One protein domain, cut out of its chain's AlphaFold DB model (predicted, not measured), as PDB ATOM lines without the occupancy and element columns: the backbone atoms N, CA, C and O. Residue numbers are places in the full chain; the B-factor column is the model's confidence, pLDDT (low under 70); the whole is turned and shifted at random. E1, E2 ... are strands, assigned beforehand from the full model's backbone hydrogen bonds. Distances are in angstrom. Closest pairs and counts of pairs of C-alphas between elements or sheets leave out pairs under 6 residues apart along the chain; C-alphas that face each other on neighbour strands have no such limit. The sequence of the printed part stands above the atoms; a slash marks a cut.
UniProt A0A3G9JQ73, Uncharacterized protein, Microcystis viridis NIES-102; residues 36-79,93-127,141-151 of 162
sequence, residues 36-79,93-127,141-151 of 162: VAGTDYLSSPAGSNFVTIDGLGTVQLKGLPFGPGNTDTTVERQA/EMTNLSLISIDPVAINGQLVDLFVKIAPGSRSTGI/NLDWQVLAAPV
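This is residues 36 to 79, 93 to 127 and 141 to 151 of the 162 residues of an uncharacterized protein of Microcystis viridis NIES-102 (UniProt A0A3G9JQ73). The model is one long, strongly twisted antiparallel sheet with E5 running through its middle; at one end E4 and E8 pair with E5, with E1 at the edge beyond E4, and at the other end E3 and E7 pair with E5. There the hairpin of E2 and E3 folds over, so that E2 comes over part of E7, while E9 runs along the far side of E7 and short E6 makes a hairpin with the beginning of E7. The printed part has 90 residues with no named helix and nine named strands, E1 to E9 in order along the chain, in a branched sheet; the class is all strand. It is compact, with a radius of gyration of the C-alphas of 14.0 A, yet elongated in outline, spanning 50 by 26 by 19 A.

E5, residues 93 to 101, bends by 53 degrees at residue 96. E4, residues 73 to 77, is antiparallel to it at 169 degrees, with N 76 and O 93 2.7 A apart, within hydrogen-bond range. E3, residues 57 to 63, lies on the same side of E5 beside residues 99 to 101, at 114 degrees, with N 62 and O 100 at 2.8 A. On the other side of E5 are E7, residues 110 to 118, with N 101 and O 114 at 2.8 A, and E8, residues 124 to 127, with N 94 and O 124 at 2.9 A. E1, residues 38 to 42, is an edge strand antiparallel to E4, with N 40 and O 75 at 2.8 A. E2, residues 49 to 53, forms a hairpin with E3, with N 59 and O 51 at 2.8 A. E6, residues 105 to 107, forms a hairpin with E7, with N 105 and O 112 at 2.8 A. E9, residues 144 to 150, is antiparallel to E7 at 152 degrees, with N 115 and O 147 at 2.8 A. E2 and E7 are only just apart, their closest C-alphas 8.4 A from each other.

E1 begins at C-alpha 38, (225.389, 134.104, 209.604). E5 runs 23.8 A from C-alpha 93 at (225.666, 144.280, 212.560). E7 is 24.7 A long, E9 20.2 A and E3 19.7 A. E9 ends at C-alpha 150, (206.114, 161.996, 197.126).

The two C-alphas farthest apart, those of Val 36 and Gly 109, are 50.0 A from each other. Residues 80 to 92 are not printed, with C-alphas 79 and 93 10.7 A apart across the cut; residues 128 to 140 are not printed either, with C-alphas 127 and 141 9.2 A apart. Of the links that are printed whole, none is long. The mean pLDDT of the printed part is 91.0, and no printed residue is under 70.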
ATOM      1  N   VAL A  36     226.603 129.401 214.746       90.12
ATOM      2  CA  VAL A  36     227.525 129.914 213.732       90.12
ATOM      3  C   VAL A  36     227.205 131.361 213.362       90.12
ATOM      4  O   VAL A  36     226.045 131.802 213.428       90.12
ATOM      5  N   ALA A  37     228.237 132.074 212.918       92.69
ATOM      6  CA  ALA A  37     228.107 133.307 212.164       92.69
ATOM      7  C   ALA A  37     227.116 133.116 211.004       92.69
ATOM      8  O   ALA A  37     226.944 132.016 210.468       92.69
ATOM      9  N   GLY A  38     226.419 134.181 210.633       93.62
ATOM     10  CA  GLY A  38     225.389 134.104 209.604       93.62
ATOM     11  C   GLY A  38     224.455 135.298 209.614       93.62
ATOM     12  O   GLY A  38     224.703 136.281 210.305       93.62
ATOM     13  N   THR A  39     223.371 135.196 208.854       94.19
ATOM     14  CA  THR A  39     222.418 136.291 208.656       94.19
ATOM     15  C   THR A  39     221.047 135.903 209.186       94.19
ATOM     16  O   THR A  39     220.495 134.871 208.805       94.19
ATOM     17  N   ASP A  40     220.492 136.766 210.026       91.44
ATOM     18  CA  ASP A  40     219.119 136.695 210.493       91.44
ATOM     19  C   ASP A  40     218.246 137.628 209.644       91.44
ATOM     20  O   ASP A  40     218.557 138.806 209.441       91.44
ATOM     21  N   TYR A  41     217.153 137.069 209.125       93.62
ATOM     22  CA  TYR A  41     216.195 137.740 208.251       93.62
ATOM     23  C   TYR A  41     214.934 138.068 209.045       93.62
ATOM     24  O   TYR A  41     214.234 137.169 209.516       93.62
ATOM     25  N   LEU A  42     214.658 139.359 209.214       92.19
ATOM     26  CA  LEU A  42     213.594 139.858 210.074       92.19
ATOM     27  C   LEU A  42     212.517 140.565 209.249       92.19
ATOM     28  O   LEU A  42     212.794 141.205 208.230       92.19
ATOM     29  N   SER A  43     211.281 140.439 209.725       93.19
ATOM     30  CA  SER A  43     210.119 141.133 209.185       93.19
ATOM     31  C   SER A  43     209.480 141.995 210.267       93.19
ATOM     32  O   SER A  43     209.354 141.558 211.412       93.19
ATOM     33  N   SER A  44     209.063 143.194 209.883       92.44
ATOM     34  CA  SER A  44     208.509 144.246 210.723       92.44
ATOM     35  C   SER A  44     207.015 144.408 210.424       92.44
ATOM     36  O   SER A  44     206.645 145.079 209.452       92.44
ATOM     37  N   PRO A  45     206.120 143.822 211.245       88.69
ATOM     38  CA  PRO A  45     204.681 143.978 211.077       88.69
ATOM     39  C   PRO A  45     204.258 145.449 211.101       88.69
ATOM     40  O   PRO A  45     204.887 146.281 211.758       88.69
ATOM     41  N   ALA A  46     203.162 145.787 210.428       88.88
ATOM     42  CA  ALA A  46     202.638 147.148 210.469       88.88
ATOM     43  C   ALA A  46     202.311 147.576 211.914       88.88
ATOM     44  O   ALA A  46     201.657 146.838 212.647       88.88
ATOM     45  N   GLY A  47     202.790 148.755 212.317       80.06
ATOM     46  CA  GLY A  47     202.549 149.338 213.642       80.06
ATOM     47  C   GLY A  47     203.465 148.804 214.745       80.06
ATOM     48  O   GLY A  47     203.324 149.194 215.900       80.06
ATOM     49  N   SER A  48     204.410 147.921 214.408       80.06
ATOM     50  CA  SER A  48     205.435 147.445 215.350       80.06
ATOM     51  C   SER A  48     206.564 148.454 215.572       80.06
ATOM     52  O   SER A  48     207.268 148.377 216.575       80.06
ATOM     53  N   ASN A  49     206.729 149.398 214.644       88.38
ATOM     54  CA  ASN A  49     207.798 150.384 214.640       88.38
ATOM     55  C   ASN A  49     207.223 151.785 214.437       88.38
ATOM     56  O   ASN A  49     206.215 151.962 213.753       88.38
ATOM     57  N   PHE A  50     207.906 152.788 214.979       88.62
ATOM     58  CA  PHE A  50     207.539 154.187 214.815       88.62
ATOM     59  C   PHE A  50     208.780 155.077 214.777       88.62
ATOM     60  O   PHE A  50     209.825 154.736 215.328       88.62
ATOM     61  N   VAL A  51     208.642 156.244 214.157       87.19
ATOM     62  CA  VAL A  51     209.616 157.335 214.238       87.19
ATOM     63  C   VAL A  51     208.924 158.567 214.802       87.19
ATOM     64  O   VAL A  51     207.775 158.838 214.466       87.19
ATOM     65  N   THR A  52     209.601 159.307 215.678       89.31
ATOM     66  CA  THR A  52     209.109 160.607 216.149       89.31
ATOM     67  C   THR A  52     209.926 161.697 215.486       89.31
ATOM     68  O   THR A  52     211.149 161.707 215.610       89.31
ATOM     69  N   ILE A  53     209.250 162.583 214.759       84.12
ATOM     70  CA  ILE A  53     209.867 163.692 214.034       84.12
ATOM     71  C   ILE A  53     209.346 164.989 214.640       84.12
ATOM     72  O   ILE A  53     208.136 165.144 214.843       84.12
ATOM     73  N   ASP A  54     210.255 165.914 214.942       81.44
ATOM     74  CA  ASP A  54     209.876 167.209 215.499       81.44
ATOM     75  C   ASP A  54     208.932 167.959 214.544       81.44
ATOM     76  O   ASP A  54     209.079 167.909 213.323       81.44
ATOM     77  N   GLY A  55     207.893 168.582 215.095       81.44
ATOM     78  CA  GLY A  55     206.828 169.238 214.327       81.44
ATOM     79  C   GLY A  55     205.830 168.316 213.597       81.44
ATOM     80  O   GLY A  55     204.780 168.802 213.182       81.44
ATOM     81  N   LEU A  56     206.095 167.008 213.468       81.00
ATOM     82  CA  LEU A  56     205.186 166.030 212.835       81.00
ATOM     83  C   LEU A  56     204.601 165.010 213.822       81.00
ATOM     84  O   LEU A  56     203.553 164.421 213.554       81.00
ATOM     85  N   GLY A  57     205.252 164.808 214.968       87.94
ATOM     86  CA  GLY A  57     204.846 163.824 215.965       87.94
ATOM     87  C   GLY A  57     205.290 162.405 215.606       87.94
ATOM     88  O   GLY A  57     206.297 162.195 214.926       87.94
ATOM     89  N   THR A  58     204.564 161.415 216.126       91.56
ATOM     90  CA  THR A  58     204.888 159.996 215.949       91.56
ATOM     91  C   THR A  58     204.227 159.434 214.694       91.56
ATOM     92  O   THR A  58     203.003 159.402 214.588       91.56
ATOM     93  N   VAL A  59     205.043 158.931 213.771       90.62
ATOM     94  CA  VAL A  59     204.613 158.269 212.535       90.62
ATOM     95  C   VAL A  59     204.802 156.765 212.680       90.62
ATOM     96  O   VAL A  59     205.896 156.292 212.990       90.62
ATOM     97  N   GLN A  60     203.729 156.013 212.441       94.38
ATOM     98  CA  GLN A  60     203.753 154.553 212.459       94.38
ATOM     99  C   GLN A  60     204.364 154.003 211.170       94.38
ATOM    100  O   GLN A  60     204.072 154.479 210.070       94.38
ATOM    101  N   LEU A  61     205.197 152.978 211.315       93.81
ATOM    102  CA  LEU A  61     205.962 152.369 210.236       93.81
ATOM    103  C   LEU A  61     205.566 150.900 210.034       93.81
ATOM    104  O   LEU A  61     205.015 150.230 210.914       93.81
ATOM    105  N   LYS A  62     205.890 150.388 208.852       92.06
ATOM    106  CA  LYS A  62     205.852 148.971 208.493       92.06
ATOM    107  C   LYS A  62     207.109 148.599 207.715       92.06
ATOM    108  O   LYS A  62     207.742 149.465 207.109       92.06
ATOM    109  N   GLY A  63     207.429 147.311 207.691       93.81
ATOM    110  CA  GLY A  63     208.446 146.773 206.800       93.81
ATOM    111  C   GLY A  63     208.128 147.053 205.332       93.81
ATOM    112  O   GLY A  63     206.983 146.907 204.895       93.81
ATOM    113  N   LEU A  64     209.148 147.444 204.571       94.44
ATOM    114  CA  LEU A  64     209.136 147.468 203.114       94.44
ATOM    115  C   LEU A  64     210.045 146.328 202.626       94.44
ATOM    116  O   LEU A  64     211.268 146.513 202.590       94.44
ATOM    117  N   PRO A  65     209.470 145.158 202.282       94.75
ATOM    118  CA  PRO A  65     210.251 143.962 202.003       94.75
ATOM    119  C   PRO A  65     211.239 144.143 200.848       94.75
ATOM    120  O   PRO A  65     210.898 144.710 199.809       94.75
ATOM    121  N   PHE A  66     212.449 143.612 201.016       90.38
ATOM    122  CA  PHE A  66     213.490 143.562 199.980       90.38
ATOM    123  C   PHE A  66     214.096 142.162 199.792       90.38
ATOM    124  O   PHE A  66     214.839 141.943 198.836       90.38
ATOM    125  N   GLY A  67     213.836 141.235 200.716       86.00
ATOM    126  CA  GLY A  67     214.454 139.910 200.758       86.00
ATOM    127  C   GLY A  67     213.445 138.760 200.665       86.00
ATOM    128  O   GLY A  67     212.279 138.980 200.336       86.00
ATOM    129  N   PRO A  68     213.870 137.517 200.955       84.12
ATOM    130  CA  PRO A  68     212.984 136.357 200.924       84.12
ATOM    131  C   PRO A  68     211.820 136.504 201.916       84.12
ATOM    132  O   PRO A  68     211.977 137.039 203.018       84.12
ATOM    133  N   GLY A  69     210.644 136.006 201.531       90.81
ATOM    134  CA  GLY A  69     209.424 136.170 202.321       90.81
ATOM    135  C   GLY A  69     209.051 137.647 202.470       90.81
ATOM    136  O   GLY A  69     208.934 138.356 201.478       90.81
ATOM    137  N   ASN A  70     208.884 138.098 203.715       92.19
ATOM    138  CA  ASN A  70     208.582 139.493 204.058       92.19
ATOM    139  C   ASN A  70     209.780 140.199 204.714       92.19
ATOM    140  O   ASN A  70     209.590 141.090 205.538       92.19
ATOM    141  N   THR A  71     211.008 139.768 204.409       94.19
ATOM    142  CA  THR A  71     212.210 140.345 205.024       94.19
ATOM    143  C   THR A  71     212.367 141.811 204.637       94.19
ATOM    144  O   THR A  71     212.505 142.129 203.454       94.19
ATOM    145  N   ASP A  72     212.431 142.674 205.645       95.00
ATOM    146  CA  ASP A  72     212.694 144.114 205.531       95.00
ATOM    147  C   ASP A  72     213.876 144.590 206.388       95.00
ATOM    148  O   ASP A  72     214.245 145.766 206.337       95.00
ATOM    149  N   THR A  73     214.489 143.681 207.150       94.12
ATOM    150  CA  THR A  73     215.651 143.952 207.996       94.12
ATOM    151  C   THR A  73     216.580 142.736 207.998       94.12
ATOM    152  O   THR A  73     216.115 141.601 208.121       94.12
ATOM    153  N   THR A  74     217.892 142.954 207.877       94.88
ATOM    154  CA  THR A  74     218.906 141.895 208.027       94.88
ATOM    155  C   THR A  74     219.915 142.251 209.102       94.88
ATOM    156  O   THR A  74     220.411 143.379 209.165       94.88
ATOM    157  N   VAL A  75     220.234 141.262 209.935       95.31
ATOM    158  CA  VAL A  75     221.251 141.364 210.983       95.31
ATOM    159  C   VAL A  75     222.255 140.237 210.799       95.31
ATOM    160  O   VAL A  75     221.888 139.069 210.737       95.31
ATOM    161  N   GLU A  76     223.530 140.575 210.711       95.69
ATOM    162  CA  GLU A  76     224.625 139.624 210.608       95.69
ATOM    163  C   GLU A  76     225.231 139.344 211.977       95.69
ATOM    164  O   GLU A  76     225.652 140.259 212.683       95.69
ATOM    165  N   ARG A  77     225.335 138.062 212.319       95.06
ATOM    166  CA  ARG A  77     226.191 137.544 213.382       95.06
ATOM    167  C   ARG A  77     227.618 137.471 212.859       95.06
ATOM    168  O   ARG A  77     227.912 136.661 211.984       95.06
ATOM    169  N   GLN A  78     228.495 138.303 213.410       96.00
ATOM    170  CA  GLN A  78     229.863 138.505 212.920       96.00
ATOM    171  C   GLN A  78     230.858 137.444 213.427       96.00
ATOM    172  O   GLN A  78     232.016 137.445 213.017       96.00
ATOM    173  N   ALA A  79     230.443 136.554 214.332       93.19
ATOM    174  CA  ALA A  79     231.297 135.492 214.851       93.19
ATOM    175  C   ALA A  79     230.500 134.240 215.231       93.19
ATOM    176  O   ALA A  79     229.302 134.298 215.509       93.19
ATOM    177  N   GLU A  93     225.825 143.092 213.390       96.00
ATOM    178  CA  GLU A  93     225.666 144.280 212.560       96.00
ATOM    179  C   GLU A  93     224.338 144.220 211.816       96.00
ATOM    180  O   GLU A  93     224.042 143.235 211.151       96.00
ATOM    181  N   MET A  94     223.533 145.273 211.908       95.12
ATOM    182  CA  MET A  94     222.400 145.437 211.007       95.12
ATOM    183  C   MET A  94     222.933 145.926 209.662       95.12
ATOM    184  O   MET A  94     223.500 147.013 209.586       95.12
ATOM    185  N   THR A  95     222.766 145.120 208.614       94.94
ATOM    186  CA  THR A  95     223.297 145.411 207.273       94.94
ATOM    187  C   THR A  95     222.258 146.015 206.343       94.94
ATOM    188  O   THR A  95     222.602 146.790 205.449       94.94
ATOM    189  N   ASN A  96     220.974 145.755 206.595       94.06
ATOM    190  CA  ASN A  96     219.880 146.400 205.887       94.06
ATOM    191  C   ASN A  96     218.718 146.708 206.833       94.06
ATOM    192  O   ASN A  96     218.353 145.897 207.682       94.06
ATOM    193  N   LEU A  97     218.105 147.870 206.608       93.56
ATOM    194  CA  LEU A  97     216.864 148.326 207.225       93.56
ATOM    195  C   LEU A  97     216.032 149.015 206.146       93.56
ATOM    196  O   LEU A  97     216.545 149.889 205.440       93.56
ATOM    197  N   SER A  98     214.774 148.617 206.010       95.00
ATOM    198  CA  SER A  98     213.863 149.147 205.001       95.00
ATOM    199  C   SER A  98     212.462 149.264 205.583       95.00
ATOM    200  O   SER A  98     211.657 148.341 205.489       95.00
ATOM    201  N   LEU A  99     212.154 150.405 206.195       95.31
ATOM    202  CA  LEU A  99     210.810 150.689 206.700       95.31
ATOM    203  C   LEU A  99     210.169 151.823 205.904       95.31
ATOM    204  O   LEU A  99     210.863 152.690 205.372       95.31
ATOM    205  N   ILE A 100     208.841 151.826 205.864       94.75
ATOM    206  CA  ILE A 100     208.018 152.870 205.251       94.75
ATOM    207  C   ILE A 100     206.877 153.266 206.197       94.75
ATOM    208  O   ILE A 100     206.406 152.433 206.975       94.75
ATOM    209  N   SER A 101     206.411 154.512 206.137       94.31
ATOM    210  CA  SER A 101     205.185 154.941 206.816       94.31
ATOM    211  C   SER A 101     203.981 154.088 206.402       94.31
ATOM    212  O   SER A 101     203.851 153.674 205.248       94.31
ATOM    213  N   ILE A 102     203.103 153.783 207.362       92.88
ATOM    214  CA  ILE A 102     201.859 153.046 207.080       92.88
ATOM    215  C   ILE A 102     200.926 153.914 206.242       92.88
ATOM    216  O   ILE A 102     200.431 153.451 205.213       92.88
ATOM    217  N   ASP A 103     200.751 155.158 206.687       92.69
ATOM    218  CA  ASP A 103     199.940 156.182 206.046       92.69
ATOM    219  C   ASP A 103     200.841 157.305 205.511       92.69
ATOM    220  O   ASP A 103     201.857 157.625 206.143       92.69
ATOM    221  N   PRO A 104     200.494 157.932 204.373       92.44
ATOM    222  CA  PRO A 104     201.192 159.117 203.892       92.44
ATOM    223  C   PRO A 104     201.190 160.254 204.915       92.44
ATOM    224  O   PRO A 104     200.178 160.535 205.560       92.44
ATOM    225  N   VAL A 105     202.311 160.964 205.008       92.06
ATOM    226  CA  VAL A 105     202.507 162.083 205.933       92.06
ATOM    227  C   VAL A 105     202.420 163.401 205.171       92.06
ATOM    228  O   VAL A 105     203.017 163.555 204.107       92.06
ATOM    229  N   ALA A 106     201.678 164.369 205.709       90.81
ATOM    230  CA  ALA A 106     201.584 165.703 205.129       90.81
ATOM    231  C   ALA A 106     202.756 166.582 205.596       90.81
ATOM    232  O   ALA A 106     202.831 166.947 206.766       90.81
ATOM    233  N   ILE A 107     203.640 166.964 204.674       87.69
ATOM    234  CA  ILE A 107     204.741 167.904 204.916       87.69
ATOM    235  C   ILE A 107     204.551 169.100 203.987       87.69
ATOM    236  O   ILE A 107     204.546 168.950 202.766       87.69
ATOM    237  N   ASN A 108     204.370 170.298 204.552       86.56
ATOM    238  CA  ASN A 108     204.166 171.541 203.792       86.56
ATOM    239  C   ASN A 108     203.045 171.451 202.731       86.56
ATOM    240  O   ASN A 108     203.163 171.992 201.634       86.56
ATOM    241  N   GLY A 109     201.961 170.731 203.044       85.44
ATOM    242  CA  GLY A 109     200.818 170.542 202.142       85.44
ATOM    243  C   GLY A 109     201.008 169.477 201.054       85.44
ATOM    244  O   GLY A 109     200.091 169.260 200.266       85.44
ATOM    245  N   GLN A 110     202.151 168.786 201.013       89.94
ATOM    246  CA  GLN A 110     202.389 167.645 200.127       89.94
ATOM    247  C   GLN A 110     202.332 166.330 200.907       89.94
ATOM    248  O   GLN A 110     202.893 166.228 201.996       89.94
ATOM    249  N   LEU A 111     201.673 165.317 200.338       92.12
ATOM    250  CA  LEU A 111     201.686 163.961 200.884       92.12
ATOM    251  C   LEU A 111     202.955 163.233 200.441       92.12
ATOM    252  O   LEU A 111     203.249 163.145 199.243       92.12
ATOM    253  N   VAL A 112     203.684 162.693 201.412       93.38
ATOM    254  CA  VAL A 112     204.913 161.927 201.198       93.38
ATOM    255  C   VAL A 112     204.866 160.596 201.938       93.38
ATOM    256  O   VAL A 112     204.241 160.480 202.989       93.38
ATOM    257  N   ASP A 113     205.583 159.615 201.406       93.81
ATOM    258  CA  ASP A 113     205.966 158.415 202.138       93.81
ATOM    259  C   ASP A 113     207.301 158.674 202.843       93.81
ATOM    260  O   ASP A 113     208.252 159.190 202.237       93.81
ATOM    261  N   LEU A 114     207.373 158.318 204.124       93.06
ATOM    262  CA  LEU A 114     208.611 158.381 204.896       93.06
ATOM    263  C   LEU A 114     209.282 157.019 204.897       93.06
ATOM    264  O   LEU A 114     208.650 156.020 205.226       93.06
ATOM    265  N   PHE A 115     210.568 156.991 204.580       93.19
ATOM    266  CA  PHE A 115     211.389 155.791 204.569       93.19
ATOM    267  C   PHE A 115     212.429 155.874 205.675       93.19
ATOM    268  O   PHE A 115     213.139 156.874 205.774       93.19
ATOM    269  N   VAL A 116     212.566 154.804 206.453       93.44
ATOM    270  CA  VAL A 116     213.659 154.653 207.418       93.44
ATOM    271  C   VAL A 116     214.635 153.611 206.901       93.44
ATOM    272  O   VAL A 116     214.248 152.500 206.531       93.44
ATOM    273  N   LYS A 117     215.908 154.001 206.858       92.69
ATOM    274  CA  LYS A 117     217.019 153.183 206.371       92.69
ATOM    275  C   LYS A 117     218.252 153.391 207.233       92.69
ATOM    276  O   LYS A 117     218.352 154.401 207.925       92.69
ATOM    277  N   ILE A 118     219.220 152.491 207.104       91.69
ATOM    278  CA  ILE A 118     220.572 152.708 207.630       91.69
ATOM    279  C   ILE A 118     221.174 153.961 206.977       91.69
ATOM    280  O   ILE A 118     221.000 154.192 205.771       91.69
ATOM    281  N   ALA A 119     221.851 154.783 207.777       90.25
ATOM    282  CA  ALA A 119     222.565 155.950 207.280       90.25
ATOM    283  C   ALA A 119     223.777 155.523 206.420       90.25
ATOM    284  O   ALA A 119     224.496 154.584 206.771       90.25
ATOM    285  N   PRO A 120     224.023 156.167 205.266       87.38
ATOM    286  CA  PRO A 120     225.092 155.771 204.360       87.38
ATOM    287  C   PRO A 120     226.460 156.031 204.991       87.38
ATOM    288  O   PRO A 120     226.707 157.102 205.536       87.38
ATOM    289  N   GLY A 121     227.370 155.065 204.863       85.12
ATOM    290  CA  GLY A 121     228.724 155.170 205.415       85.12
ATOM    291  C   GLY A 121     228.826 154.882 206.916       85.12
ATOM    292  O   GLY A 121     229.932 154.899 207.451       85.12
ATOM    293  N   SER A 122     227.710 154.555 207.568       82.81
ATOM    294  CA  SER A 122     227.660 154.207 208.983       82.81
ATOM    295  C   SER A 122     227.403 152.721 209.203       82.81
ATOM    296  O   SER A 122     226.743 152.060 208.401       82.81
ATOM    297  N   ARG A 123     227.911 152.195 210.322       90.56
ATOM    298  CA  ARG A 123     227.701 150.804 210.737       90.56
ATOM    299  C   ARG A 123     226.807 150.750 211.966       90.56
ATOM    300  O   ARG A 123     227.166 151.278 213.018       90.56
ATOM    301  N   SER A 124     225.678 150.062 211.842       93.25
ATOM    302  CA  SER A 124     224.766 149.802 212.957       93.25
ATOM    303  C   SER A 124     225.190 148.526 213.680       93.25
ATOM    304  O   SER A 124     224.796 147.428 213.294       93.25
ATOM    305  N   THR A 125     226.042 148.657 214.698       95.44
ATOM    306  CA  THR A 125     226.669 147.516 215.392       95.44
ATOM    307  C   THR A 125     226.125 147.313 216.798       95.44
ATOM    308  O   THR A 125     225.574 148.221 217.424       95.44
ATOM    309  N   GLY A 126     226.265 146.092 217.303       94.50
ATOM    310  CA  GLY A 126     225.721 145.712 218.592       94.50
ATOM    311  C   GLY A 126     226.252 144.386 219.107       94.50
ATOM    312  O   GLY A 126     227.158 143.785 218.531       94.50
ATOM    313  N   ILE A 127     225.646 143.926 220.197       93.62
ATOM    314  CA  ILE A 127     225.915 142.620 220.796       93.62
ATOM    315  C   ILE A 127     224.605 141.844 220.882       93.62
ATOM    316  O   ILE A 127     223.582 142.373 221.320       93.62
ATOM    317  N   ASN A 141     223.291 149.682 218.469       88.94
ATOM    318  CA  ASN A 141     223.396 151.111 218.214       88.94
ATOM    319  C   ASN A 141     223.035 151.333 216.748       88.94
ATOM    320  O   ASN A 141     223.803 150.976 215.854       88.94
ATOM    321  N   LEU A 142     221.837 151.863 216.513       86.75
ATOM    322  CA  LEU A 142     221.328 152.095 215.169       86.75
ATOM    323  C   LEU A 142     221.751 153.476 214.687       86.75
ATOM    324  O   LEU A 142     221.393 154.480 215.301       86.75
ATOM    325  N   ASP A 143     222.454 153.509 213.561       89.19
ATOM    326  CA  ASP A 143     222.653 154.727 212.787       89.19
ATOM    327  C   ASP A 143     221.746 154.687 211.556       89.19
ATOM    328  O   ASP A 143     221.901 153.856 210.653       89.19
ATOM    329  N   TRP A 144     220.737 155.548 211.561       89.81
ATOM    330  CA  TRP A 144     219.629 155.525 210.621       89.81
ATOM    331  C   TRP A 144     219.249 156.940 210.199       89.81
ATOM    332  O   TRP A 144     219.558 157.929 210.858       89.81
ATOM    333  N   GLN A 145     218.552 157.027 209.075       90.69
ATOM    334  CA  GLN A 145     218.064 158.277 208.509       90.69
ATOM    335  C   GLN A 145     216.607 158.146 208.072       90.69
ATOM    336  O   GLN A 145     216.138 157.051 207.741       90.69
ATOM    337  N   VAL A 146     215.924 159.290 208.011       91.25
ATOM    338  CA  VAL A 146     214.608 159.430 207.381       91.25
ATOM    339  C   VAL A 146     214.769 160.055 206.003       91.25
ATOM    340  O   VAL A 146     215.396 161.104 205.853       91.25
ATOM    341  N   LEU A 147     214.161 159.432 205.001       90.94
ATOM    342  CA  LEU A 147     214.034 159.971 203.651       90.94
ATOM    343  C   LEU A 147     212.554 160.189 203.341       90.94
ATOM    344  O   LEU A 147     211.721 159.385 203.745       90.94
ATOM    345  N   ALA A 148     212.229 161.236 202.591       91.06
ATOM    346  CA  ALA A 148     210.863 161.486 202.135       91.06
ATOM    347  C   ALA A 148     210.781 161.431 200.608       91.06
ATOM    348  O   ALA A 148     211.600 162.044 199.914       91.06
ATOM    349  N   ALA A 149     209.765 160.749 200.081       89.56
ATOM    350  CA  ALA A 149     209.434 160.780 198.658       89.56
ATOM    351  C   ALA A 149     207.938 161.069 198.463       89.56
ATOM    352  O   ALA A 149     207.133 160.612 199.272       89.56
ATOM    353  N   PRO A 150     207.532 161.805 197.411       89.88
ATOM    354  CA  PRO A 150     206.114 161.996 197.126       89.88
ATOM    355  C   PRO A 150     205.421 160.648 196.930       89.88
ATOM    356  O   PRO A 150     205.993 159.741 196.314       89.88
ATOM    357  N   VAL A 151     204.184 160.539 197.416       86.25
ATOM    358  CA  VAL A 151     203.386 159.315 197.268       86.25
ATOM    359  C   VAL A 151     203.359 158.893 195.797       86.25
ATOM    360  O   VAL A 151     203.084 159.698 194.906       86.25
TER     361      VAL A 151